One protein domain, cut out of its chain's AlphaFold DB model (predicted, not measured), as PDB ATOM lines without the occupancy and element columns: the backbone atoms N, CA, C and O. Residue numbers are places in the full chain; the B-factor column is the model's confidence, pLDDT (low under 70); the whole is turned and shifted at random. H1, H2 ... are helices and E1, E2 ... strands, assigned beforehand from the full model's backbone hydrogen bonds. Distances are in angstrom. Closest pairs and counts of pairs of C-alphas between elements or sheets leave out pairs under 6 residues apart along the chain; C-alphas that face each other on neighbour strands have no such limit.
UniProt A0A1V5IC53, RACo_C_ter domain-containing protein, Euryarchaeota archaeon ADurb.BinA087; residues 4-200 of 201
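This is residues 4 to 200 of the 201 residues of the protein "RACo_C_ter domain-containing protein" of Euryarchaeota archaeon ADurb.BinA087 (UniProt A0A1V5IC53). Look for one long helix, H2, that starts beside a small three-stranded sheet, E1 E2 E3, and is crossed farther along by H6; well beyond the body, an arm of two helices, H4 and H5, makes a corner. H1, H3 and H7 form a second group of helices, and the short parallel pair E4 and E5 lies at the base of the arm. Residues 49 to 54 stick out from the sheet. You will find 197 printed residues, mostly helix by class, with seven named helices and five named strands in the order H1 E1 E2 E3 H2 E4 H3 E5 H4 H5 H6 H7. The whole is only just loose, close to compact, with a radius of gyration of the C-alphas of 19.7 A and spans of 62 by 41 by 32 A.

Begin with E1, residues 34 to 36, E2, residues 41 to 46, and E3, residues 57 to 60, a meander, each strand the antiparallel neighbour of the one before. N 35 and O 42 are 3.2 A apart, and N 43 and O 59 are 2.9 A apart, both within hydrogen-bond range. H2, residues 61 to 85, only grazes this sheet with residues 61 to 66. H6, residues 166 to 173, touches residues 71 to 80 of H2 at a steep tilt of 51 degrees, opposite ways, closest at the C-alphas of Ala 72 and Ser 173, 4.5 A. H1, residues 4 to 15, touches H3, residues 107 to 112, at a steep tilt of 42 degrees, the same way, closest at the C-alphas of Ala 11 and His 109, 5.3 A. H7, residues 185 to 199, only just touches H1, with 3 pairs of C-alphas within 8 A, closest at those of Arg 15 and Cys 194, 7.1 A. E4, residues 95 to 98, and E5, residues 124 to 128, are parallel, N 97 and O 125 being 2.8 A apart; with H3 they form a strand-helix-strand unit, two parallel neighbour strands with a helix between, whose crossover is right-handed. H4, residues 130 to 140, and H5, residues 142 to 154, touch only at the corner, closest at the C-alphas of Ala 138 and Lys 145, 4.4 A. Each O i to N i+4 pair is within hydrogen-bond range in H1, H3, H4, H5, H6 and H7, and 20 of 21 are in H2.

Find C-alpha 61 at (-34.261, 27.039, 21.102); from there H2 runs 35.8 A to C-alpha 85 at (-23.326, 61.098, 20.257). H7 is 21.7 A long and ends at C-alpha 199 at (-49.117, 31.964, 2.957).

The C-alphas farthest apart are those of Arg 142 and Arg 200, 64.9 A. The printed part has no cut; the long links are H1 to E1, H3 to E5, H5 to H6 and H6 to H7. The pLDDT is under 70 at residues 100 to 103 and 196 to 200.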
ATOM      1  N   SER A   4     -18.532  32.645  14.651       87.50
ATOM      2  CA  SER A   4     -18.928  33.118  13.312       87.50
ATOM      3  C   SER A   4     -19.965  32.186  12.679       87.50
ATOM      4  O   SER A   4     -20.983  32.652  12.188       87.50
ATOM      5  N   GLY A   5     -19.780  30.869  12.819       91.62
ATOM      6  CA  GLY A   5     -20.755  29.884  12.351       91.62
ATOM      7  C   GLY A   5     -22.096  29.937  13.091       91.62
ATOM      8  O   GLY A   5     -23.110  29.571  12.512       91.62
ATOM      9  N   LEU A   6     -22.132  30.403  14.346       93.50
ATOM     10  CA  LEU A   6     -23.392  30.612  15.076       93.50
ATOM     11  C   LEU A   6     -24.151  31.845  14.570       93.50
ATOM     12  O   LEU A   6     -25.373  31.802  14.488       93.50
ATOM     13  N   ILE A   7     -23.439  32.915  14.203       93.69
ATOM     14  CA  ILE A   7     -24.034  34.109  13.580       93.69
ATOM     15  C   ILE A   7     -24.628  33.743  12.220       93.69
ATOM     16  O   ILE A   7     -25.783  34.070  11.953       93.69
ATOM     17  N   ASP A   8     -23.861  33.020  11.399       94.75
ATOM     18  CA  ASP A   8     -24.314  32.571  10.082       94.75
ATOM     19  C   ASP A   8     -25.532  31.660  10.195       94.75
ATOM     20  O   ASP A   8     -26.543  31.884   9.537       94.75
ATOM     21  N   LEU A   9     -25.472  30.672  11.090       96.12
ATOM     22  CA  LEU A   9     -26.586  29.765  11.324       96.12
ATOM     23  C   LEU A   9     -27.843  30.513  11.774       96.12
ATOM     24  O   LEU A   9     -28.924  30.238  11.266       96.12
ATOM     25  N   LEU A  10     -27.723  31.456  12.709       97.00
ATOM     26  CA  LEU A  10     -28.875  32.207  13.199       97.00
ATOM     27  C   LEU A  10     -29.519  33.055  12.090       97.00
ATOM     28  O   LEU A  10     -30.746  33.095  11.990       97.00
ATOM     29  N   ALA A  11     -28.705  33.691  11.243       97.12
ATOM     30  CA  ALA A  11     -29.181  34.453  10.091       97.12
ATOM     31  C   ALA A  11     -29.896  33.555   9.073       97.12
ATOM     32  O   ALA A  11     -30.993  33.884   8.624       97.12
ATOM     33  N   GLU A  12     -29.315  32.399   8.751       96.44
ATOM     34  CA  GLU A  12     -29.880  31.467   7.775       96.44
ATOM     35  C   GLU A  12     -31.154  30.786   8.285       96.44
ATOM     36  O   GLU A  12     -32.123  30.660   7.540       96.44
ATOM     37  N   LEU A  13     -31.228  30.428   9.570       96.19
ATOM     38  CA  LEU A  13     -32.466  29.919  10.168       96.19
ATOM     39  C   LEU A  13     -33.594  30.955  10.103       96.19
ATOM     40  O   LEU A  13     -34.752  30.587   9.885       96.19
ATOM     41  N   LEU A  14     -33.275  32.239  10.288       96.31
ATOM     42  CA  LEU A  14     -34.243  33.328  10.163       96.31
ATOM     43  C   LEU A  14     -34.686  33.513   8.704       96.31
ATOM     44  O   LEU A  14     -35.882  33.612   8.437       96.31
ATOM     45  N   ARG A  15     -33.739  33.510   7.759       94.62
ATOM     46  CA  ARG A  15     -33.977  33.651   6.308       94.62
ATOM     47  C   ARG A  15     -34.772  32.508   5.707       94.62
ATOM     48  O   ARG A  15     -35.638  32.738   4.874       94.62
ATOM     49  N   ALA A  16     -34.510  31.285   6.149       93.06
ATOM     50  CA  ALA A  16     -35.274  30.106   5.760       93.06
ATOM     51  C   ALA A  16     -36.649  30.045   6.449       93.06
ATOM     52  O   ALA A  16     -37.388  29.077   6.282       93.06
ATOM     53  N   CYS A  17     -36.977  31.048   7.272       92.19
ATOM     54  CA  CYS A  17     -38.149  31.081   8.127       92.19
ATOM     55  C   CYS A  17     -38.290  29.778   8.956       92.19
ATOM     56  O   CYS A  17     -39.402  29.315   9.216       92.19
ATOM     57  N   ILE A  18     -37.177  29.167   9.373       95.06
ATOM     58  CA  ILE A  18     -37.173  28.024  10.298       95.06
ATOM     59  C   ILE A  18     -37.415  28.524  11.718       95.06
ATOM     60  O   ILE A  18     -38.124  27.873  12.481       95.06
ATOM     61  N   ILE A  19     -36.884  29.702  12.052       95.81
ATOM     62  CA  ILE A  19     -37.193  30.406  13.297       95.81
ATOM     63  C   ILE A  19     -38.012  31.665  13.034       95.81
ATOM     64  O   ILE A  19     -37.970  32.242  11.946       95.81
ATOM     65  N   ASP A  20     -38.770  32.098  14.036       94.69
ATOM     66  CA  ASP A  20     -39.365  33.430  14.051       94.69
ATOM     67  C   ASP A  20     -38.432  34.480  14.681       94.69
ATOM     68  O   ASP A  20     -37.327  34.190  15.145       94.69
ATOM     69  N   ARG A  21     -38.900  35.732  14.728       95.75
ATOM     70  CA  ARG A  21     -38.145  36.869  15.282       95.75
ATOM     71  C   ARG A  21     -37.853  36.750  16.781       95.75
ATOM     72  O   ARG A  21     -37.019  37.494  17.285       95.75
ATOM     73  N   THR A  22     -38.541  35.857  17.489       95.81
ATOM     74  CA  THR A  22     -38.329  35.573  18.917       95.81
ATOM     75  C   THR A  22     -37.384  34.390  19.142       95.81
ATOM     76  O   THR A  22     -37.080  34.049  20.284       95.81
ATOM     77  N   GLY A  23     -36.915  33.757  18.059       95.62
ATOM     78  CA  GLY A  23     -36.049  32.587  18.110       95.62
ATOM     79  C   GLY A  23     -36.785  31.267  18.335       95.62
ATOM     80  O   GLY A  23     -36.137  30.272  18.656       95.62
ATOM     81  N   ARG A  24     -38.118  31.233  18.193       96.44
ATOM     82  CA  ARG A  24     -38.883  29.978  18.256       96.44
ATOM     83  C   ARG A  24     -38.745  29.213  16.954       96.44
ATOM     84  O   ARG A  24     -38.922  29.797  15.886       96.44
ATOM     85  N   ILE A  25     -38.473  27.916  17.045       96.38
ATOM     86  CA  ILE A  25     -38.397  27.020  15.892       96.38
ATOM     87  C   ILE A  25     -39.819  26.669  15.451       96.38
ATOM     88  O   ILE A  25     -40.662  26.259  16.249       96.38
ATOM     89  N   ASN A  26     -40.092  26.803  14.157       93.75
ATOM     90  CA  ASN A  26     -41.367  26.429  13.572       93.75
ATOM     91  C   ASN A  26     -41.452  24.905  13.385       93.75
ATOM     92  O   ASN A  26     -41.070  24.365  12.348       93.75
ATOM     93  N   THR A  27     -42.002  24.216  14.382       91.94
ATOM     94  CA  THR A  27     -42.186  22.755  14.366       91.94
ATOM     95  C   THR A  27     -43.291  22.274  13.423       91.94
ATOM     96  O   THR A  27     -43.461  21.069  13.271       91.94
ATOM     97  N   ALA A  28     -44.055  23.176  12.795       91.00
ATOM     98  CA  ALA A  28     -45.022  22.800  11.762       91.00
ATOM     99  C   ALA A  28     -44.346  22.478  10.416       91.00
ATOM    100  O   ALA A  28     -44.963  21.862   9.550       91.00
ATOM    101  N   ILE A  29     -43.081  22.877  10.231       90.00
ATOM    102  CA  ILE A  29     -42.302  22.535   9.041       90.00
ATOM    103  C   ILE A  29     -41.923  21.052   9.121       90.00
ATOM    104  O   ILE A  29     -41.100  20.653   9.946       90.00
ATOM    105  N   ALA A  30     -42.503  20.236   8.240       91.19
ATOM    106  CA  ALA A  30     -42.167  18.822   8.119       91.19
ATOM    107  C   ALA A  30     -40.799  18.655   7.432       91.19
ATOM    108  O   ALA A  30     -40.708  18.558   6.210       91.19
ATOM    109  N   HIS A  31     -39.725  18.645   8.224       94.50
ATOM    110  CA  HIS A  31     -38.357  18.471   7.738       94.50
ATOM    111  C   HIS A  31     -37.542  17.607   8.705       94.50
ATOM    112  O   HIS A  31     -37.600  17.813   9.912       94.50
ATOM    113  N   GLU A  32     -36.726  16.682   8.192       94.81
ATOM    114  CA  GLU A  32     -35.948  15.724   9.004       94.81
ATOM    115  C   GLU A  32     -35.027  16.387  10.045       94.81
ATOM    116  O   GLU A  32     -34.837  15.869  11.142       94.81
ATOM    117  N   ARG A  33     -34.483  17.565   9.717       96.50
ATOM    118  CA  ARG A  33     -33.613  18.347  10.610       96.50
ATOM    119  C   ARG A  33     -34.363  19.061  11.735       96.50
ATOM    120  O   ARG A  33     -33.702  19.535  12.648       96.50
ATOM    121  N   ILE A  34     -35.689  19.165  11.685       96.69
ATOM    122  CA  ILE A  34     -36.493  19.809  12.731       96.69
ATOM    123  C   ILE A  34     -37.138  18.706  13.558       96.69
ATOM    124  O   ILE A  34     -37.935  17.919  13.051       96.69
ATOM    125  N   ARG A  35     -36.803  18.639  14.847       94.75
ATOM    126  CA  ARG A  35     -37.373  17.624  15.736       94.75
ATOM    127  C   ARG A  35     -37.582  18.141  17.147       94.75
ATOM    128  O   ARG A  35     -36.978  19.124  17.576       94.75
ATOM    129  N   GLN A  36     -38.421  17.425  17.885       94.12
ATOM    130  CA  GLN A  36     -38.528  17.611  19.321       94.12
ATOM    131  C   GLN A  36     -37.294  16.995  19.992       94.12
ATOM    132  O   GLN A  36     -37.106  15.778  19.953       94.12
ATOM    133  N   GLY A  37     -36.451  17.837  20.590       89.00
ATOM    134  CA  GLY A  37     -35.341  17.397  21.427       89.00
ATOM    135  C   GLY A  37     -35.820  16.920  22.801       89.00
ATOM    136  O   GLY A  37     -37.014  16.768  23.066       89.00
ATOM    137  N   ARG A  38     -34.882  16.720  23.733       85.69
ATOM    138  CA  ARG A  38     -35.204  16.205  25.082       85.69
ATOM    139  C   ARG A  38     -36.162  17.110  25.871       85.69
ATOM    140  O   ARG A  38     -36.921  16.610  26.694       85.69
ATOM    141  N   GLN A  39     -36.077  18.426  25.677       87.88
ATOM    142  CA  GLN A  39     -36.865  19.416  26.431       87.88
ATOM    143  C   GLN A  39     -37.457  20.514  25.548       87.88
ATOM    144  O   GLN A  39     -38.549  20.994  25.829       87.88
ATOM    145  N   VAL A  40     -36.750  20.903  24.492       95.06
ATOM    146  CA  VAL A  40     -37.147  21.971  23.572       95.06
ATOM    147  C   VAL A  40     -36.943  21.506  22.129       95.06
ATOM    148  O   VAL A  40     -36.165  20.571  21.908       95.06
ATOM    149  N   PRO A  41     -37.620  22.129  21.152       96.56
ATOM    150  CA  PRO A  41     -37.310  21.931  19.745       96.56
ATOM    151  C   PRO A  41     -35.831  22.198  19.441       96.56
ATOM    152  O   PRO A  41     -35.187  23.059  20.053       96.56
ATOM    153  N   GLU A  42     -35.299  21.452  18.481       97.38
ATOM    154  CA  GLU A  42     -33.924  21.588  18.013       97.38
ATOM    155  C   GLU A  42     -33.841  21.448  16.491       97.38
ATOM    156  O   GLU A  42     -34.673  20.788  15.859       97.38
ATOM    157  N   PHE A  43     -32.817  22.073  15.913       97.75
ATOM    158  CA  PHE A  43     -32.454  21.932  14.510       97.75
ATOM    159  C   PHE A  43     -31.134  21.165  14.381       97.75
ATOM    160  O   PHE A  43     -30.129  21.535  14.995       97.75
ATOM    161  N   VAL A  44     -31.120  20.107  13.570       97.25
ATOM    162  CA  VAL A  44     -29.933  19.282  13.328       97.25
ATOM    163  C   VAL A  44     -29.058  19.905  12.246       97.25
ATOM    164  O   VAL A  44     -29.437  20.000  11.078       97.25
ATOM    165  N   ILE A  45     -27.848  20.294  12.638       96.06
ATOM    166  CA  ILE A  45     -26.858  20.938  11.771       96.06
ATOM    167  C   ILE A  45     -26.016  19.879  11.065       96.06
ATOM    168  O   ILE A  45     -25.823  19.958   9.855       96.06
ATOM    169  N   ALA A  46     -25.557  18.870  11.804       97.19
ATOM    170  CA  ALA A  46     -24.805  17.747  11.257       97.19
ATOM    171  C   ALA A  46     -25.221  16.445  11.945       97.19
ATOM    172  O   ALA A  46     -25.322  16.392  13.173       97.19
ATOM    173  N   TRP A  47     -25.460  15.406  11.158       97.38
ATOM    174  CA  TRP A  47     -25.807  14.072  11.629       97.38
ATOM    175  C   TRP A  47     -24.594  13.364  12.217       97.38
ATOM    176  O   TRP A  47     -23.460  13.636  11.835       97.38
ATOM    177  N   ARG A  48     -24.821  12.403  13.116       97.06
ATOM    178  CA  ARG A  48     -23.778  11.545  13.700       97.06
ATOM    179  C   ARG A  48     -22.730  11.062  12.694       97.06
ATOM    180  O   ARG A  48     -21.547  11.102  13.016       97.06
ATOM    181  N   ASP A  49     -23.161  10.608  11.521       96.75
ATOM    182  CA  ASP A  49     -22.279  10.004  10.514       96.75
ATOM    183  C   ASP A  49     -21.402  11.044   9.790       96.75
ATOM    184  O   ASP A  49     -20.415  10.696   9.147       96.75
ATOM    185  N   GLU A  50     -21.724  12.331   9.940       96.06
ATOM    186  CA  GLU A  50     -20.973  13.469   9.403       96.06
ATOM    187  C   GLU A  50     -19.976  14.041  10.432       96.06
ATOM    188  O   GLU A  50     -19.167  14.910  10.098       96.06
ATOM    189  N   THR A  51     -20.028  13.603  11.699       95.94
ATOM    190  CA  THR A  51     -19.281  14.240  12.794       95.94
ATOM    191  C   THR A  51     -18.168  13.357  13.349       95.94
ATOM    192  O   THR A  51     -18.334  12.173  13.628       95.94
ATOM    193  N   GLY A  52     -17.018  13.974  13.643       94.12
ATOM    194  CA  GLY A  52     -15.895  13.283  14.295       94.12
ATOM    195  C   GLY A  52     -16.153  12.878  15.755       94.12
ATOM    196  O   GLY A  52     -15.352  12.158  16.341       94.12
ATOM    197  N   VAL A  53     -17.254  13.344  16.358       94.50
ATOM    198  CA  VAL A  53     -17.634  13.045  17.751       94.50
ATOM    199  C   VAL A  53     -18.660  11.913  17.865       94.50
ATOM    200  O   VAL A  53     -19.032  11.548  18.982       94.50
ATOM    201  N   GLY A  54     -19.142  11.372  16.739       94.88
ATOM    202  CA  GLY A  54     -20.115  10.277  16.724       94.88
ATOM    203  C   GLY A  54     -21.464  10.646  17.351       94.88
ATOM    204  O   GLY A  54     -22.146   9.791  17.923       94.88
ATOM    205  N   LYS A  55     -21.861  11.921  17.270       95.56
ATOM    206  CA  LYS A  55     -23.144  12.443  17.770       95.56
ATOM    207  C   LYS A  55     -23.679  13.515  16.830       95.56
ATOM    208  O   LYS A  55     -22.890  14.218  16.203       95.56
ATOM    209  N   ASP A  56     -24.997  13.664  16.778       96.56
ATOM    210  CA  ASP A  56     -25.617  14.782  16.067       96.56
ATOM    211  C   ASP A  56     -25.148  16.107  16.689       96.56
ATOM    212  O   ASP A  56     -25.097  16.248  17.915       96.56
ATOM    213  N   ILE A  57     -24.818  17.080  15.846       96.31
ATOM    214  CA  ILE A  57     -24.625  18.473  16.245       96.31
ATOM    215  C   ILE A  57     -25.942  19.193  15.985       96.31
ATOM    216  O   ILE A  57     -26.409  19.263  14.847       96.31
ATOM    217  N   VAL A  58     -26.523  19.742  17.046       96.56
ATOM    218  CA  VAL A  58     -27.822  20.415  17.017       96.56
ATOM    219  C   VAL A  58     -27.710  21.820  17.598       96.56
ATOM    220  O   VAL A  58     -26.799  22.097  18.379       96.56
ATOM    221  N   ILE A  59     -28.650  22.686  17.229       97.12
ATOM    222  CA  ILE A  59     -28.919  23.945  17.925       97.12
ATOM    223  C   ILE A  59     -30.328  23.897  18.510       97.12
ATOM    224  O   ILE A  59     -31.288  23.554  17.819       97.12
ATOM    225  N   THR A  60     -30.455  24.213  19.793       97.38
ATOM    226  CA  THR A  60     -31.742  24.216  20.494       97.38
ATOM    227  C   THR A  60     -32.345  25.617  20.544       97.38
ATOM    228  O   THR A  60     -31.639  26.618  20.401       97.38
ATOM    229  N   GLU A  61     -33.645  25.728  20.831       96.88
ATOM    230  CA  GLU A  61     -34.261  27.039  21.102       96.88
ATOM    231  C   GLU A  61     -33.593  27.798  22.259       96.88
ATOM    232  O   GLU A  61     -33.554  29.028  22.255       96.88
ATOM    233  N   ASN A  62     -33.059  27.089  23.258       97.00
ATOM    234  CA  ASN A  62     -32.354  27.724  24.372       97.00
ATOM    235  C   ASN A  62     -31.023  28.328  23.913       97.00
ATOM    236  O   ASN A  62     -30.694  29.443  24.320       97.00
ATOM    237  N   ASP A  63     -30.300  27.639  23.028       96.75
ATOM    238  CA  ASP A  63     -29.079  28.168  22.415       96.75
ATOM    239  C   ASP A  63     -29.395  29.401  21.559       96.75
ATOM    240  O   ASP A  63     -28.721  30.423  21.671       96.75
ATOM    241  N   ILE A  64     -30.469  29.345  20.759       97.75
ATOM    242  CA  ILE A  64     -30.939  30.479  19.949       97.75
ATOM    243  C   ILE A  64     -31.263  31.682  20.841       97.75
ATOM    244  O   ILE A  64     -30.796  32.788  20.574       97.75
ATOM    245  N   LYS A  65     -32.002  31.484  21.939       97.50
ATOM    246  CA  LYS A  65     -32.304  32.558  22.902       97.50
ATOM    247  C   LYS A  65     -31.040  33.136  23.532       97.50
ATOM    248  O   LYS A  65     -30.932  34.354  23.656       97.50
ATOM    249  N   ALA A  66     -30.073  32.296  23.898       97.31
ATOM    250  CA  ALA A  66     -28.794  32.759  24.431       97.31
ATOM    251  C   ALA A  66     -28.024  33.619  23.413       97.31
ATOM    252  O   ALA A  66     -27.483  34.665  23.777       97.31
ATOM    253  N   LEU A  67     -28.032  33.233  22.132       96.88
ATOM    254  CA  LEU A  67     -27.445  34.027  21.051       96.88
ATOM    255  C   LEU A  67     -28.170  35.363  20.853       96.88
ATOM    256  O   LEU A  67     -27.509  36.390  20.701       96.88
ATOM    257  N   ILE A  68     -29.505  35.372  20.912       98.38
ATOM    258  CA  ILE A  68     -30.315  36.595  20.822       98.38
ATOM    259  C   ILE A  68     -29.992  37.554  21.978       98.38
ATOM    260  O   ILE A  68     -29.790  38.740  21.739       98.38
ATOM    261  N   MET A  69     -29.871  37.067  23.215       97.62
ATOM    262  CA  MET A  69     -29.480  37.908  24.358       97.62
ATOM    263  C   MET A  69     -28.047  38.447  24.215       97.62
ATOM    264  O   MET A  69     -27.767  39.617  24.496       97.62
ATOM    265  N   SER A  70     -27.126  37.612  23.727       95.69
ATOM    266  CA  SER A  70     -25.738  38.024  23.505       95.69
ATOM    267  C   SER A  70     -25.631  39.116  22.439       95.69
ATOM    268  O   SER A  70     -24.990  40.140  22.685       95.69
ATOM    269  N   LYS A  71     -26.292  38.951  21.286       95.88
ATOM    270  CA  LYS A  71     -26.281  39.974  20.234       95.88
ATOM    271  C   LYS A  71     -27.036  41.236  20.663       95.88
ATOM    272  O   LYS A  71     -26.614  42.330  20.301       95.88
ATOM    273  N   ALA A  72     -28.099  41.101  21.467       97.69
ATOM    274  CA  ALA A  72     -28.874  42.236  21.968       97.69
ATOM    275  C   ALA A  72     -28.013  43.204  22.782       97.69
ATOM    276  O   ALA A  72     -28.123  44.412  22.616       97.69
ATOM    277  N   SER A  73     -27.095  42.670  23.592       95.50
ATOM    278  CA  SER A  73     -26.145  43.472  24.374       95.50
ATOM    279  C   SER A  73     -25.260  44.356  23.488       95.50
ATOM    280  O   SER A  73     -24.966  45.497  23.838       95.50
ATOM    281  N   ILE A  74     -24.833  43.831  22.335       95.38
ATOM    282  CA  ILE A  74     -23.944  44.539  21.407       95.38
ATOM    283  C   ILE A  74     -24.718  45.621  20.653       95.38
ATOM    284  O   ILE A  74     -24.263  46.764  20.613       95.38
ATOM    285  N   LEU A  75     -25.889  45.289  20.103       97.38
ATOM    286  CA  LEU A  75     -26.709  46.271  19.395       97.38
ATOM    287  C   LEU A  75     -27.163  47.394  20.334       97.38
ATOM    288  O   LEU A  75     -27.023  48.558  19.974       97.38
ATOM    289  N   ALA A  76     -27.603  47.066  21.551       96.69
ATOM    290  CA  ALA A  76     -27.992  48.058  22.547       96.69
ATOM    291  C   ALA A  76     -26.846  49.011  22.891       96.69
ATOM    292  O   ALA A  76     -27.037  50.221  22.910       96.69
ATOM    293  N   ALA A  77     -25.628  48.490  23.068       95.50
ATOM    294  CA  ALA A  77     -24.455  49.333  23.270       95.50
ATOM    295  C   ALA A  77     -24.213  50.276  22.078       95.50
ATOM    296  O   ALA A  77     -23.926  51.453  22.284       95.50
ATOM    297  N   CYS A  78     -24.348  49.796  20.836       95.44
ATOM    298  CA  CYS A  78     -24.238  50.654  19.653       95.44
ATOM    299  C   CYS A  78     -25.301  51.761  19.645       95.44
ATOM    300  O   CYS A  78     -24.952  52.920  19.426       95.44
ATOM    301  N   GLN A  79     -26.557  51.415  19.924       95.12
ATOM    302  CA  GLN A  79     -27.682  52.349  19.947       95.12
ATOM    303  C   GLN A  79     -27.514  53.409  21.039       95.12
ATOM    304  O   GLN A  79     -27.589  54.601  20.755       95.12
ATOM    305  N   THR A  80     -27.168  53.007  22.264       94.50
ATOM    306  CA  THR A  80     -26.893  53.941  23.364       94.50
ATOM    307  C   THR A  80     -25.745  54.893  23.023       94.50
ATOM    308  O   THR A  80     -25.858  56.097  23.242       94.50
ATOM    309  N   LEU A  81     -24.651  54.397  22.431       94.06
ATOM    310  CA  LEU A  81     -23.527  55.249  22.025       94.06
ATOM    311  C   LEU A  81     -23.905  56.227  20.904       94.06
ATOM    312  O   LEU A  81     -23.472  57.377  20.930       94.06
ATOM    313  N   MET A  82     -24.713  55.792  19.936       94.50
ATOM    314  CA  MET A  82     -25.257  56.655  18.884       94.50
ATOM    315  C   MET A  82     -26.151  57.753  19.466       94.50
ATOM    316  O   MET A  82     -25.966  58.923  19.133       94.50
ATOM    317  N   ASN A  83     -27.045  57.393  20.391       92.62
ATOM    318  CA  ASN A  83     -27.931  58.328  21.083       92.62
ATOM    319  C   ASN A  83     -27.128  59.370  21.880       92.62
ATOM    320  O   ASN A  83     -27.386  60.566  21.760       92.62
ATOM    321  N   GLN A  84     -26.101  58.943  22.624       91.31
ATOM    322  CA  GLN A  84     -25.199  59.838  23.366       91.31
ATOM    323  C   GLN A  84     -24.398  60.772  22.447       91.31
ATOM    324  O   GLN A  84     -24.142  61.924  22.792       91.31
ATOM    325  N   ALA A  85     -24.008  60.292  21.265       92.50
ATOM    326  CA  ALA A  85     -23.326  61.098  20.257       92.50
ATOM    327  C   ALA A  85     -24.282  61.987  19.437       92.50
ATOM    328  O   ALA A  85     -23.808  62.853  18.702       92.50
ATOM    329  N   GLY A  86     -25.600  61.796  19.564       94.62
ATOM    330  CA  GLY A  86     -26.614  62.526  18.807       94.62
ATOM    331  C   GLY A  86     -26.590  62.229  17.307       94.62
ATOM    332  O   GLY A  86     -26.902  63.121  16.524       94.62
ATOM    333  N   ILE A  87     -26.190  61.013  16.913       96.06
ATOM    334  CA  ILE A  87     -26.074  60.603  15.505       96.06
ATOM    335  C   ILE A  87     -26.997  59.428  15.177       96.06
ATOM    336  O   ILE A  87     -27.226  58.541  15.999       96.06
ATOM    337  N   GLY A  88     -27.482  59.384  13.941       94.69
ATOM    338  CA  GLY A  88     -28.198  58.242  13.382       94.69
ATOM    339  C   GLY A  88     -27.281  57.219  12.701       94.69
ATOM    340  O   GLY A  88     -26.116  57.482  12.397       94.69
ATOM    341  N   ARG A  89     -27.834  56.041  12.375       93.31
ATOM    342  CA  ARG A  89     -27.106  54.972  11.659       93.31
ATOM    343  C   ARG A  89     -26.551  55.422  10.300       93.31
ATOM    344  O   ARG A  89     -25.474  54.987   9.902       93.31
ATOM    345  N   ASP A  90     -27.253  56.321   9.610       93.12
ATOM    346  CA  ASP A  90     -26.869  56.798   8.274       93.12
ATOM    347  C   ASP A  90     -25.625  57.705   8.305       93.12
ATOM    348  O   ASP A  90     -24.885  57.793   7.317       93.12
ATOM    349  N   GLU A  91     -25.353  58.316   9.463       96.25
ATOM    350  CA  GLU A  91     -24.183  59.158   9.722       96.25
ATOM    351  C   GLU A  91     -22.931  58.332  10.061       96.25
ATOM    352  O   GLU A  91     -21.810  58.850  10.059       96.25
ATOM    353  N   ILE A  92     -23.080  57.021  10.290       96.00
ATOM    354  CA  ILE A  92     -21.946  56.124  10.507       96.00
ATOM    355  C   ILE A  92     -21.182  55.945   9.192       96.00
ATOM    356  O   ILE A  92     -21.617  55.283   8.242       96.00
ATOM    357  N   ALA A  93     -19.975  56.510   9.158       96.06
ATOM    358  CA  ALA A  93     -19.088  56.386   8.011       96.06
ATOM    359  C   ALA A  93     -18.553  54.956   7.847       96.06
ATOM    360  O   ALA A  93     -18.489  54.450   6.727       96.06
ATOM    361  N   ARG A  94     -18.117  54.323   8.946       95.50
ATOM    362  CA  ARG A  94     -17.529  52.974   8.960       95.50
ATOM    363  C   ARG A  94     -17.741  52.288  10.304       95.50
ATOM    364  O   ARG A  94     -17.605  52.930  11.342       95.50
ATOM    365  N   ILE A  95     -17.950  50.974  10.271       94.25
ATOM    366  CA  ILE A  95     -17.863  50.095  11.443       94.25
ATOM    367  C   ILE A  95     -16.619  49.230  11.282       94.25
ATOM    368  O   ILE A  95     -16.483  48.520  10.289       94.25
ATOM    369  N   TYR A  96     -15.715  49.271  12.257       92.00
ATOM    370  CA  TYR A  96     -14.535  48.409  12.270       92.00
ATOM    371  C   TYR A  96     -14.763  47.221  13.200       92.00
ATOM    372  O   TYR A  96     -14.931  47.394  14.404       92.00
ATOM    373  N   PHE A  97     -14.732  46.014  12.644       87.88
ATOM    374  CA  PHE A  97     -14.889  44.776  13.393       87.88
ATOM    375  C   PHE A  97     -13.517  44.179  13.727       87.88
ATOM    376  O   PHE A  97     -12.693  43.929  12.841       87.88
ATOM    377  N   SER A  98     -13.275  43.942  15.015       87.06
ATOM    378  CA  SER A  98     -12.017  43.418  15.552       87.06
ATOM    379  C   SER A  98     -12.272  42.231  16.481       87.06
ATOM    380  O   SER A  98     -13.342  42.112  17.072       87.06
ATOM    381  N   GLY A  99     -11.273  41.363  16.638       78.38
ATOM    382  CA  GLY A  99     -11.296  40.220  17.552       78.38
ATOM    383  C   GLY A  99     -11.310  38.873  16.834       78.38
ATOM    384  O   GLY A  99     -11.246  38.798  15.608       78.38
ATOM    385  N   ALA A 100     -11.385  37.789  17.609       67.25
ATOM    386  CA  ALA A 100     -11.313  36.419  17.090       67.25
ATOM    387  C   ALA A 100     -12.444  36.083  16.097       67.25
ATOM    388  O   ALA A 100     -12.246  35.274  15.195       67.25
ATOM    389  N   PHE A 101     -13.599  36.746  16.219       64.31
ATOM    390  CA  PHE A 101     -14.712  36.628  15.273       64.31
ATOM    391  C   PHE A 101     -14.486  37.411  13.972       64.31
ATOM    392  O   PHE A 101     -15.100  37.100  12.957       64.31
ATOM    393  N   GLY A 102     -13.595  38.410  13.973       57.28
ATOM    394  CA  GLY A 102     -13.468  39.367  12.876       57.28
ATOM    395  C   GLY A 102     -13.035  38.744  11.555       57.28
ATOM    396  O   GLY A 102     -13.557  39.136  10.518       57.28
ATOM    397  N   ASN A 103     -12.147  37.745  11.576       62.50
ATOM    398  CA  ASN A 103     -11.563  37.197  10.347       62.50
ATOM    399  C   ASN A 103     -12.574  36.495   9.422       62.50
ATOM    400  O   ASN A 103     -12.294  36.377   8.234       62.50
ATOM    401  N   TYR A 104     -13.722  36.044   9.941       72.62
ATOM    402  CA  TYR A 104     -14.667  35.204   9.191       72.62
ATOM    403  C   TYR A 104     -16.139  35.559   9.422       72.62
ATOM    404  O   TYR A 104     -17.011  34.786   9.042       72.62
ATOM    405  N   ILE A 105     -16.442  36.687  10.071       82.38
ATOM    406  CA  ILE A 105     -17.834  37.101  10.266       82.38
ATOM    407  C   ILE A 105     -18.444  37.558   8.937       82.38
ATOM    408  O   ILE A 105     -17.903  38.441   8.263       82.38
ATOM    409  N   ASN A 106     -19.588  36.985   8.567       91.19
ATOM    410  CA  ASN A 106     -20.376  37.511   7.466       91.19
ATOM    411  C   ASN A 106     -21.102  38.786   7.928       91.19
ATOM    412  O   ASN A 106     -21.947  38.771   8.823       91.19
ATOM    413  N   LYS A 107     -20.741  39.912   7.309       92.56
ATOM    414  CA  LYS A 107     -21.247  41.253   7.639       92.56
ATOM    415  C   LYS A 107     -22.752  41.373   7.400       92.56
ATOM    416  O   LYS A 107     -23.450  41.993   8.194       92.56
ATOM    417  N   ASP A 108     -23.235  40.753   6.330       94.94
ATOM    418  CA  ASP A 108     -24.651  40.731   5.971       94.94
ATOM    419  C   ASP A 108     -25.461  39.916   6.991       94.94
ATOM    420  O   ASP A 108     -26.520  40.346   7.444       94.94
ATOM    421  N   HIS A 109     -24.913  38.794   7.463       96.00
ATOM    422  CA  HIS A 109     -25.536  37.998   8.523       96.00
ATOM    423  C   HIS A 109     -25.544  38.730   9.868       96.00
ATOM    424  O   HIS A 109     -26.554  38.705  10.566       96.00
ATOM    425  N   ALA A 110     -24.462  39.441  10.205       95.31
ATOM    426  CA  ALA A 110     -24.401  40.274  11.404       95.31
ATOM    427  C   ALA A 110     -25.491  41.362  11.409       95.31
ATOM    428  O   ALA A 110     -26.138  41.569  12.435       95.31
ATOM    429  N   ILE A 111     -25.739  42.017  10.271       96.81
ATOM    430  CA  ILE A 111     -26.848  42.973  10.124       96.81
ATOM    431  C   ILE A 111     -28.200  42.249  10.198       96.81
ATOM    432  O   ILE A 111     -29.084  42.679  10.931       96.81
ATOM    433  N   THR A 112     -28.342  41.115   9.504       97.44
ATOM    434  CA  THR A 112     -29.589  40.329   9.434       97.44
ATOM    435  C   THR A 112     -30.104  39.916  10.813       97.44
ATOM    436  O   THR A 112     -31.305  39.978  11.067       97.44
ATOM    437  N   ILE A 113     -29.214  39.517  11.728       97.62
ATOM    438  CA  ILE A 113     -29.608  39.152  13.098       97.62
ATOM    439  C   ILE A 113     -29.704  40.359  14.040       97.62
ATOM    440  O   ILE A 113     -30.086  40.194  15.198       97.62
ATOM    441  N   GLY A 114     -29.347  41.561  13.582       97.44
ATOM    442  CA  GLY A 114     -29.262  42.764  14.407       97.44
ATOM    443  C   GLY A 114     -28.153  42.687  15.453       97.44
ATOM    444  O   GLY A 114     -28.385  42.998  16.615       97.44
ATOM    445  N   LEU A 115     -26.969  42.197  15.074       96.50
ATOM    446  CA  LEU A 115     -25.756  42.259  15.901       96.50
ATOM    447  C   LEU A 115     -25.112  43.648  15.837       96.50
ATOM    448  O   LEU A 115     -24.514  44.098  16.809       96.50
ATOM    449  N   ILE A 116     -25.214  44.303  14.683       95.62
ATOM    450  CA  ILE A 116     -24.745  45.667  14.427       95.62
ATOM    451  C   ILE A 116     -25.858  46.460  13.726       95.62
ATOM    452  O   ILE A 116     -26.717  45.833  13.098       95.62
ATOM    453  N   PRO A 117     -25.852  47.804  13.800       96.81
ATOM    454  CA  PRO A 117     -26.817  48.632  13.081       96.81
ATOM    455  C   PRO A 117     -26.804  48.360  11.574       96.81
ATOM    456  O   PRO A 117     -25.746  48.092  10.995       96.81
ATOM    457  N   GLU A 118     -27.963  48.471  10.923       96.75
ATOM    458  CA  GLU A 118     -28.033  48.361   9.468       96.75
ATOM    459  C   GLU A 118     -27.357  49.567   8.813       96.75
ATOM    460  O   GLU A 118     -27.861  50.690   8.857       96.75
ATOM    461  N   ILE A 119     -26.218  49.317   8.173       95.88
ATOM    462  CA  ILE A 119     -25.495  50.269   7.330       95.88
ATOM    463  C   ILE A 119     -25.072  49.562   6.036       95.88
ATOM    464  O   ILE A 119     -25.044  48.328   6.006       95.88
ATOM    465  N   PRO A 120     -24.691  50.295   4.973       95.69
ATOM    466  CA  PRO A 120     -24.155  49.664   3.772       95.69
ATOM    467  C   PRO A 120     -22.983  48.725   4.099       95.69
ATOM    468  O   PRO A 120     -22.038  49.112   4.792       95.69
ATOM    469  N   VAL A 121     -23.050  47.479   3.622       93.31
ATOM    470  CA  VAL A 121     -22.140  46.382   4.004       93.31
ATOM    471  C   VAL A 121     -20.673  46.718   3.707       93.31
ATOM    472  O   VAL A 121     -19.766  46.322   4.444       93.31
ATOM    473  N   GLU A 122     -20.421  47.503   2.662       94.25
ATOM    474  CA  GLU A 122     -19.107  48.012   2.276       94.25
ATOM    475  C   GLU A 122     -18.470  48.944   3.322       94.25
ATOM    476  O   GLU A 122     -17.247  49.095   3.351       94.25
ATOM    477  N   ARG A 123     -19.271  49.539   4.217       95.25
ATOM    478  CA  ARG A 123     -18.796  50.368   5.336       95.25
ATOM    479  C   ARG A 123     -18.383  49.542   6.553       95.25
ATOM    480  O   ARG A 123     -17.762  50.085   7.468       95.25
ATOM    481  N   VAL A 124     -18.685  48.244   6.580       93.62
ATOM    482  CA  VAL A 124     -18.250  47.335   7.644       93.62
ATOM    483  C   VAL A 124     -16.897  46.735   7.255       93.62
ATOM    484  O   VAL A 124     -16.776  46.038   6.248       93.62
ATOM    485  N   ILE A 125     -15.850  46.998   8.038       91.69
ATOM    486  CA  ILE A 125     -14.462  46.622   7.736       91.69
ATOM    487  C   ILE A 125     -13.920  45.711   8.829       91.69
ATOM    488  O   ILE A 125     -13.835  46.091   9.992       91.69
ATOM    489  N   THR A 126     -13.470  44.525   8.441       88.19
ATOM    490  CA  THR A 126     -12.731  43.630   9.330       88.19
ATOM    491  C   THR A 126     -11.278  44.076   9.430       88.19
ATOM    492  O   THR A 126     -10.611  44.233   8.410       88.19
ATOM    493  N   ILE A 127     -10.766  44.202  10.654       88.69
ATOM    494  CA  ILE A 127      -9.356  44.535  10.920       88.69
ATOM    495  C   ILE A 127      -8.588  43.418  11.645       88.69
ATOM    496  O   ILE A 127      -7.449  43.610  12.070       88.69
ATOM    497  N   GLY A 128      -9.196  42.237  11.780       85.75
ATOM    498  CA  GLY A 128      -8.610  41.085  12.463       85.75
ATOM    499  C   GLY A 128      -8.427  41.325  13.962       85.75
ATOM    500  O   GLY A 128      -9.270  41.941  14.611       85.75
ATOM    501  N   ASN A 129      -7.336  40.827  14.547       88.44
ATOM    502  CA  ASN A 129      -7.052  41.062  15.963       88.44
ATOM    503  C   ASN A 129      -6.368  42.424  16.169       88.44
ATOM    504  O   ASN A 129      -5.138  42.530  16.150       88.44
ATOM    505  N   GLY A 130      -7.177  43.461  16.406       89.81
ATOM    506  CA  GLY A 130      -6.699  44.824  16.629       89.81
ATOM    507  C   GLY A 130      -5.790  44.977  17.853       89.81
ATOM    508  O   GLY A 130      -4.883  45.807  17.825       89.81
ATOM    509  N   ALA A 131      -5.960  44.153  18.894       91.12
ATOM    510  CA  ALA A 131      -5.108  44.199  20.083       91.12
ATOM    511  C   ALA A 131      -3.678  43.727  19.771       91.12
ATOM    512  O   ALA A 131      -2.716  44.418  20.104       91.12
ATOM    513  N   ILE A 132      -3.531  42.598  19.065       92.00
ATOM    514  CA  ILE A 132      -2.218  42.090  18.630       92.00
ATOM    515  C   ILE A 132      -1.573  43.058  17.633       92.00
ATOM    516  O   ILE A 132      -0.395  43.393  17.768       92.00
ATOM    517  N   ALA A 133      -2.342  43.548  16.655       91.12
ATOM    518  CA  ALA A 133      -1.842  44.514  15.681       91.12
ATOM    519  C   ALA A 133      -1.350  45.803  16.364       91.12
ATOM    520  O   ALA A 133      -0.242  46.269  16.087       91.12
ATOM    521  N   GLY A 134      -2.127  46.342  17.308       93.19
ATOM    522  CA  GLY A 134      -1.762  47.518  18.097       93.19
ATOM    523  C   GLY A 134      -0.519  47.296  18.960       93.19
ATOM    524  O   GLY A 134       0.377  48.144  18.965       93.19
ATOM    525  N   ALA A 135      -0.415  46.142  19.626       94.69
ATOM    526  CA  ALA A 135       0.751  45.779  20.429       94.69
ATOM    527  C   ALA A 135       2.031  45.706  19.580       94.69
ATOM    528  O   ALA A 135       3.051  46.289  19.952       94.69
ATOM    529  N   ASN A 136       1.963  45.080  18.401       95.44
ATOM    530  CA  ASN A 136       3.089  45.011  17.466       95.44
ATOM    531  C   ASN A 136       3.520  46.404  16.979       95.44
ATOM    532  O   ASN A 136       4.712  46.712  16.952       95.44
ATOM    533  N   ILE A 137       2.561  47.277  16.643       95.50
ATOM    534  CA  ILE A 137       2.842  48.666  16.244       95.50
ATOM    535  C   ILE A 137       3.546  49.426  17.375       95.50
ATOM    536  O   ILE A 137       4.541  50.116  17.132       95.50
ATOM    537  N   ALA A 138       3.050  49.302  18.608       95.94
ATOM    538  CA  ALA A 138       3.617  49.975  19.772       95.94
ATOM    539  C   ALA A 138       5.024  49.462  20.120       95.94
ATOM    540  O   ALA A 138       5.880  50.258  20.520       95.94
ATOM    541  N   LEU A 139       5.271  48.159  19.942       96.94
ATOM    542  CA  LEU A 139       6.562  47.521  20.194       96.94
ATOM    543  C   LEU A 139       7.633  47.983  19.196       96.94
ATOM    544  O   LEU A 139       8.748  48.313  19.596       96.94
ATOM    545  N   LEU A 140       7.291  48.038  17.905       97.50
ATOM    546  CA  LEU A 140       8.246  48.330  16.831       97.50
ATOM    547  C   LEU A 140       8.450  49.831  16.580       97.50
ATOM    548  O   LEU A 140       9.472  50.228  16.022       97.50
ATOM    549  N   ASN A 141       7.501  50.690  16.967       97.38
ATOM    550  CA  ASN A 141       7.544  52.110  16.624       97.38
ATOM    551  C   ASN A 141       7.200  53.025  17.810       97.38
ATOM    552  O   ASN A 141       6.038  53.298  18.115       97.38
ATOM    553  N   ARG A 142       8.241  53.619  18.412       95.25
ATOM    554  CA  ARG A 142       8.113  54.554  19.547       95.25
ATOM    555  C   ARG A 142       7.271  55.797  19.237       95.25
ATOM    556  O   ARG A 142       6.618  56.312  20.140       95.25
ATOM    557  N   ARG A 143       7.276  56.300  17.995       96.44
ATOM    558  CA  ARG A 143       6.441  57.457  17.611       96.44
ATOM    559  C   ARG A 143       4.969  57.056  17.558       96.44
ATOM    560  O   ARG A 143       4.136  57.769  18.102       96.44
ATOM    561  N   LYS A 144       4.653  55.898  16.969       96.44
ATOM    562  CA  LYS A 144       3.282  55.361  16.940       96.44
ATOM    563  C   LYS A 144       2.776  55.008  18.337       96.44
ATOM    564  O   LYS A 144       1.618  55.283  18.621       96.44
ATOM    565  N   LYS A 145       3.639  54.502  19.224       95.81
ATOM    566  CA  LYS A 145       3.297  54.304  20.639       95.81
ATOM    567  C   LYS A 145       2.791  55.595  21.297       95.81
ATOM    568  O   LYS A 145       1.736  55.571  21.909       95.81
ATOM    569  N   ARG A 146       3.480  56.728  21.104       96.50
ATOM    570  CA  ARG A 146       3.020  58.027  21.642       96.50
ATOM    571  C   ARG A 146       1.638  58.423  21.116       96.50
ATOM    572  O   ARG A 146       0.817  58.891  21.887       96.50
ATOM    573  N   VAL A 147       1.366  58.184  19.830       96.56
ATOM    574  CA  VAL A 147       0.036  58.431  19.243       96.56
ATOM    575  C   VAL A 147      -1.034  57.551  19.900       96.56
ATOM    576  O   VAL A 147      -2.127  58.032  20.176       96.56
ATOM    577  N   ILE A 148      -0.729  56.280  20.186       95.56
ATOM    578  CA  ILE A 148      -1.642  55.380  20.912       95.56
ATOM    579  C   ILE A 148      -1.916  55.916  22.326       95.56
ATOM    580  O   ILE A 148      -3.074  55.972  22.732       95.56
ATOM    581  N   ASP A 149      -0.883  56.373  23.043       95.31
ATOM    582  CA  ASP A 149      -1.031  56.962  24.381       95.31
ATOM    583  C   ASP A 149      -1.899  58.240  24.350       95.31
ATOM    584  O   ASP A 149      -2.721  58.470  25.238       95.31
ATOM    585  N   GLU A 150      -1.749  59.073  23.317       96.75
ATOM    586  CA  GLU A 150      -2.579  60.266  23.107       96.75
ATOM    587  C   GLU A 150      -4.038  59.925  22.792       96.75
ATOM    588  O   GLU A 150      -4.935  60.592  23.304       96.75
ATOM    589  N   ILE A 151      -4.288  58.894  21.977       95.69
ATOM    590  CA  ILE A 151      -5.643  58.397  21.704       95.69
ATOM    591  C   ILE A 151      -6.281  57.903  23.000       95.69
ATOM    592  O   ILE A 151      -7.395  58.310  23.311       95.69
ATOM    593  N   ALA A 152      -5.565  57.091  23.785       95.19
ATOM    594  CA  ALA A 152      -6.077  56.536  25.036       95.19
ATOM    595  C   ALA A 152      -6.544  57.630  26.012       95.19
ATOM    596  O   ALA A 152      -7.577  57.479  26.653       95.19
ATOM    597  N   ARG A 153      -5.838  58.768  26.069       96.19
ATOM    598  CA  ARG A 153      -6.218  59.925  26.902       96.19
ATOM    599  C   ARG A 153      -7.461  60.677  26.419       96.19
ATOM    600  O   ARG A 153      -8.017  61.452  27.187       96.19
ATOM    601  N   LYS A 154      -7.861  60.502  25.158       96.19
ATOM    602  CA  LYS A 154      -9.031  61.161  24.554       96.19
ATOM    603  C   LYS A 154     -10.285  60.285  24.565       96.19
ATOM    604  O   LYS A 154     -11.350  60.780  24.215       96.19
ATOM    605  N   ILE A 155     -10.170  59.004  24.920       95.00
ATOM    606  CA  ILE A 155     -11.321  58.104  24.998       95.00
ATOM    607  C   ILE A 155     -12.171  58.508  26.203       95.00
ATOM    608  O   ILE A 155     -11.716  58.442  27.343       95.00
ATOM    609  N   ALA A 156     -13.416  58.898  25.938       91.69
ATOM    610  CA  ALA A 156     -14.437  59.043  26.962       91.69
ATOM    611  C   ALA A 156     -15.079  57.673  27.215       91.69
ATOM    612  O   ALA A 156     -15.576  57.034  26.287       91.69
ATOM    613  N   TYR A 157     -15.038  57.214  28.463       91.06
ATOM    614  CA  TYR A 157     -15.732  55.998  28.871       91.06
ATOM    615  C   TYR A 157     -17.193  56.326  29.177       91.06
ATOM    616  O   TYR A 157     -17.471  57.243  29.946       91.06
ATOM    617  N   ILE A 158     -18.105  55.562  28.579       88.75
ATOM    618  CA  ILE A 158     -19.542  55.664  28.824       88.75
ATOM    619  C   ILE A 158     -19.962  54.417  29.598       88.75
ATOM    620  O   ILE A 158     -19.787  53.291  29.130       88.75
ATOM    621  N   GLU A 159     -20.500  54.623  30.797       89.31
ATOM    622  CA  GLU A 159     -21.019  53.549  31.636       89.31
ATOM    623  C   GLU A 159     -22.451  53.204  31.219       89.31
ATOM    624  O   GLU A 159     -23.410  53.821  31.671       89.31
ATOM    625  N   LEU A 160     -22.591  52.195  30.358       88.19
ATOM    626  CA  LEU A 160     -23.888  51.782  29.805       88.19
ATOM    627  C   LEU A 160     -24.916  51.408  30.883       88.19
ATOM    628  O   LEU A 160     -26.087  51.722  30.742       88.19
ATOM    629  N   ASN A 161     -24.480  50.795  31.988       83.00
ATOM    630  CA  ASN A 161     -25.371  50.419  33.093       83.00
ATOM    631  C   ASN A 161     -25.986  51.625  33.822       83.00
ATOM    632  O   ASN A 161     -27.010  51.474  34.485       83.00
ATOM    633  N   ALA A 162     -25.342  52.792  33.748       84.81
ATOM    634  CA  ALA A 162     -25.845  54.029  34.333       84.81
ATOM    635  C   ALA A 162     -26.716  54.821  33.344       84.81
ATOM    636  O   ALA A 162     -27.381  55.775  33.750       84.81
ATOM    637  N   ASP A 163     -26.719  54.439  32.062       85.31
ATOM    638  CA  ASP A 163     -27.553  55.066  31.048       85.31
ATOM    639  C   ASP A 163     -28.986  54.508  31.135       85.31
ATOM    640  O   ASP A 163     -29.197  53.305  30.946       85.31
ATOM    641  N   PRO A 164     -29.995  55.355  31.404       82.88
ATOM    642  CA  PRO A 164     -31.372  54.897  31.560       82.88
ATOM    643  C   PRO A 164     -31.953  54.298  30.273       82.88
ATOM    644  O   PRO A 164     -32.885  53.506  30.354       82.88
ATOM    645  N   THR A 165     -31.404  54.634  29.100       88.06
ATOM    646  CA  THR A 165     -31.878  54.136  27.801       88.06
ATOM    647  C   THR A 165     -31.351  52.742  27.473       88.06
ATOM    648  O   THR A 165     -31.959  52.031  26.678       88.06
ATOM    649  N   PHE A 166     -30.249  52.307  28.094       93.06
ATOM    650  CA  PHE A 166     -29.589  51.054  27.722       93.06
ATOM    651  C   PHE A 166     -30.497  49.831  27.889       93.06
ATOM    652  O   PHE A 166     -30.514  48.950  27.031       93.06
ATOM    653  N   MET A 167     -31.276  49.771  28.972       93.62
ATOM    654  CA  MET A 167     -32.184  48.644  29.212       93.62
ATOM    655  C   MET A 167     -33.352  48.605  28.221       93.62
ATOM    656  O   MET A 167     -33.786  47.511  27.839       93.62
ATOM    657  N   ASP A 168     -33.824  49.767  27.772       93.50
ATOM    658  CA  ASP A 168     -34.860  49.866  26.744       93.50
ATOM    659  C   ASP A 168     -34.308  49.405  25.388       93.50
ATOM    660  O   ASP A 168     -34.907  48.543  24.738       93.50
ATOM    661  N   GLU A 169     -33.111  49.871  25.015       95.69
ATOM    662  CA  GLU A 169     -32.404  49.439  23.800       95.69
ATOM    663  C   GLU A 169     -32.085  47.936  23.830       95.69
ATOM    664  O   GLU A 169     -32.254  47.230  22.833       95.69
ATOM    665  N   TYR A 170     -31.681  47.397  24.985       97.00
ATOM    666  CA  TYR A 170     -31.439  45.964  25.174       97.00
ATOM    667  C   TYR A 170     -32.710  45.143  24.980       97.00
ATOM    668  O   TYR A 170     -32.702  44.144  24.256       97.00
ATOM    669  N   THR A 171     -33.814  45.580  25.584       96.44
ATOM    670  CA  THR A 171     -35.103  44.893  25.476       96.44
ATOM    671  C   THR A 171     -35.614  44.922  24.036       96.44
ATOM    672  O   THR A 171     -36.029  43.884  23.514       96.44
ATOM    673  N   GLY A 172     -35.509  46.068  23.353       96.56
ATOM    674  CA  GLY A 172     -35.815  46.186  21.923       96.56
ATOM    675  C   GLY A 172     -34.921  45.303  21.049       96.56
ATOM    676  O   GLY A 172     -35.375  44.680  20.084       96.56
ATOM    677  N   SER A 173     -33.663  45.142  21.450       97.62
ATOM    678  CA  SER A 173     -32.680  44.318  20.751       97.62
ATOM    679  C   SER A 173     -32.814  42.814  21.014       97.62
ATOM    680  O   SER A 173     -32.163  42.035  20.317       97.62
ATOM    681  N   CYS A 174     -33.678  42.362  21.931       97.75
ATOM    682  CA  CYS A 174     -33.935  40.938  22.217       97.75
ATOM    683  C   CYS A 174     -34.806  40.219  21.161       97.75
ATOM    684  O   CYS A 174     -35.399  39.176  21.436       97.75
ATOM    685  N   PHE A 175     -34.883  40.758  19.946       97.56
ATOM    686  CA  PHE A 175     -35.615  40.214  18.800       97.56
ATOM    687  C   PHE A 175     -34.717  40.210  17.566       97.56
ATOM    688  O   PHE A 175     -33.719  40.919  17.530       97.56
ATOM    689  N   LEU A 176     -35.066  39.450  16.532       97.56
ATOM    690  CA  LEU A 176     -34.338  39.442  15.264       97.56
ATOM    691  C   LEU A 176     -35.041  40.326  14.210       97.56
ATOM    692  O   LEU A 176     -36.223  40.096  13.932       97.56
ATOM    693  N   PRO A 177     -34.355  41.321  13.610       97.50
ATOM    694  CA  PRO A 177     -33.103  41.938  14.076       97.50
ATOM    695  C   PRO A 177     -33.299  42.854  15.299       97.50
ATOM    696  O   PRO A 177     -32.366  43.053  16.071       97.50
ATOM    697  N   HIS A 178     -34.502  43.395  15.483       98.00
ATOM    698  CA  HIS A 178     -34.896  44.316  16.555       98.00
ATOM    699  C   HIS A 178     -36.436  44.332  16.651       98.00
ATOM    700  O   HIS A 178     -37.090  43.831  15.732       98.00
ATOM    701  N   THR A 179     -37.045  44.853  17.723       96.94
ATOM    702  CA  THR A 179     -38.515  45.026  17.822       96.94
ATOM    703  C   THR A 179     -39.039  46.001  16.771       96.94
ATOM    704  O   THR A 179     -39.969  45.662  16.032       96.94
ATOM    705  N   ASP A 180     -38.402  47.165  16.684       96.62
ATOM    706  CA  ASP A 180     -38.601  48.172  15.643       96.62
ATOM    707  C   ASP A 180     -37.849  47.784  14.360       96.62
ATOM    708  O   ASP A 180     -36.617  47.798  14.321       96.62
ATOM    709  N   LEU A 181     -38.603  47.413  13.323       95.88
ATOM    710  CA  LEU A 181     -38.064  47.022  12.017       95.88
ATOM    711  C   LEU A 181     -37.639  48.218  11.161       95.88
ATOM    712  O   LEU A 181     -36.832  48.033  10.253       95.88
ATOM    713  N   SER A 182     -38.093  49.436  11.470       95.81
ATOM    714  CA  SER A 182     -37.719  50.631  10.703       95.81
ATOM    715  C   SER A 182     -36.221  50.953  10.807       95.81
ATOM    716  O   SER A 182     -35.645  51.569   9.907       95.81
ATOM    717  N   LEU A 183     -35.565  50.464  11.866       95.50
ATOM    718  CA  LEU A 183     -34.114  50.518  12.050       95.50
ATOM    719  C   LEU A 183     -33.351  49.580  11.097       95.50
ATOM    720  O   LEU A 183     -32.154  49.776  10.880       95.50
ATOM    721  N   PHE A 184     -34.038  48.585  10.528       97.25
ATOM    722  CA  PHE A 184     -33.485  47.550   9.656       97.25
ATOM    723  C   PHE A 184     -34.322  47.371   8.369       97.25
ATOM    724  O   PHE A 184     -34.894  46.298   8.140       97.25
ATOM    725  N   PRO A 185     -34.430  48.399   7.504       96.00
ATOM    726  CA  PRO A 185     -35.334  48.370   6.353       96.00
ATOM    727  C   PRO A 185     -34.972  47.305   5.303       96.00
ATOM    728  O   PRO A 185     -35.846  46.825   4.578       96.00
ATOM    729  N   GLY A 186     -33.697  46.933   5.171       94.69
ATOM    730  CA  GLY A 186     -33.263  45.843   4.302       94.69
ATOM    731  C   GLY A 186     -33.722  44.486   4.831       94.69
ATOM    732  O   GLY A 186     -34.240  43.664   4.071       94.69
ATOM    733  N   VAL A 187     -33.603  44.279   6.145       94.81
ATOM    734  CA  VAL A 187     -34.049  43.043   6.803       94.81
ATOM    735  C   VAL A 187     -35.576  42.955   6.843       94.81
ATOM    736  O   VAL A 187     -36.124  41.876   6.640       94.81
ATOM    737  N   GLU A 188     -36.283  44.069   7.035       95.62
ATOM    738  CA  GLU A 188     -37.750  44.124   6.973       95.62
ATOM    739  C   GLU A 188     -38.275  43.593   5.632       95.62
ATOM    740  O   GLU A 188     -39.065  42.648   5.601       95.62
ATOM    741  N   LYS A 189     -37.735  44.102   4.517       93.56
ATOM    742  CA  LYS A 189     -38.088  43.632   3.166       93.56
ATOM    743  C   LYS A 189     -37.816  42.141   2.973       93.56
ATOM    744  O   LYS A 189     -38.601  41.451   2.323       93.56
ATOM    745  N   MET A 190     -36.706  41.643   3.516       92.69
ATOM    746  CA  MET A 190     -36.357  40.221   3.485       92.69
ATOM    747  C   MET A 190     -37.373  39.376   4.275       92.69
ATOM    748  O   MET A 190     -37.817  38.333   3.797       92.69
ATOM    749  N   LEU A 191     -37.787  39.828   5.463       91.06
ATOM    750  CA  LEU A 191     -38.772  39.128   6.295       91.06
ATOM    751  C   LEU A 191     -40.172  39.101   5.662       91.06
ATOM    752  O   LEU A 191     -40.878  38.097   5.787       91.06
ATOM    753  N   ASP A 192     -40.568  40.157   4.956       88.19
ATOM    754  CA  ASP A 192     -41.855  40.199   4.255       88.19
ATOM    755  C   ASP A 192     -41.930  39.179   3.112       88.19
ATOM    756  O   ASP A 192     -42.958  38.522   2.931       88.19
ATOM    757  N   GLN A 193     -40.826  38.945   2.396       79.88
ATOM    758  CA  GLN A 193     -40.751  37.871   1.396       79.88
ATOM    759  C   GLN A 193     -40.964  36.489   2.034       79.88
ATOM    760  O   GLN A 193     -41.707  35.665   1.499       79.88
ATOM    761  N   CYS A 194     -40.385  36.266   3.217       73.25
ATOM    762  CA  CYS A 194     -40.585  35.059   4.026       73.25
ATOM    763  C   CYS A 194     -42.067  34.831   4.377       73.25
ATOM    764  O   CYS A 194     -42.577  33.713   4.272       73.25
ATOM    765  N   ARG A 195     -42.778  35.891   4.792       71.38
ATOM    766  CA  ARG A 195     -44.211  35.820   5.133       71.38
ATOM    767  C   ARG A 195     -45.063  35.420   3.933       71.38
ATOM    768  O   ARG A 195     -45.869  34.503   4.051       71.38
ATOM    769  N   ILE A 196     -44.822  36.037   2.776       62.50
ATOM    770  CA  ILE A 196     -45.560  35.744   1.538       62.50
ATOM    771  C   ILE A 196     -45.377  34.279   1.104       62.50
ATOM    772  O   ILE A 196     -46.315  33.657   0.611       62.50
ATOM    773  N   LEU A 197     -44.183  33.707   1.290       59.19
ATOM    774  CA  LEU A 197     -43.919  32.304   0.950       59.19
ATOM    775  C   LEU A 197     -44.672  31.323   1.863       59.19
ATOM    776  O   LEU A 197     -45.148  30.293   1.385       59.19
ATOM    777  N   ARG A 198     -44.838  31.655   3.152       59.41
ATOM    778  CA  ARG A 198     -45.607  30.836   4.106       59.41
ATOM    779  C   ARG A 198     -47.111  30.828   3.831       59.41
ATOM    780  O   ARG A 198     -47.746  29.824   4.103       59.41
ATOM    781  N   GLU A 199     -47.682  31.906   3.298       58.34
ATOM    782  CA  GLU A 199     -49.117  31.964   2.957       58.34
ATOM    783  C   GLU A 199     -49.472  31.175   1.686       58.34
ATOM    784  O   GLU A 199     -50.644  30.910   1.423       58.34
ATOM    785  N   ARG A 200     -48.470  30.812   0.878       50.41
ATOM    786  CA  ARG A 200     -48.637  30.085  -0.392       50.41
ATOM    787  C   ARG A 200     -48.356  28.581  -0.300       50.41
ATOM    788  O   ARG A 200     -48.558  27.896  -1.301       50.41
TER     789      ARG A 200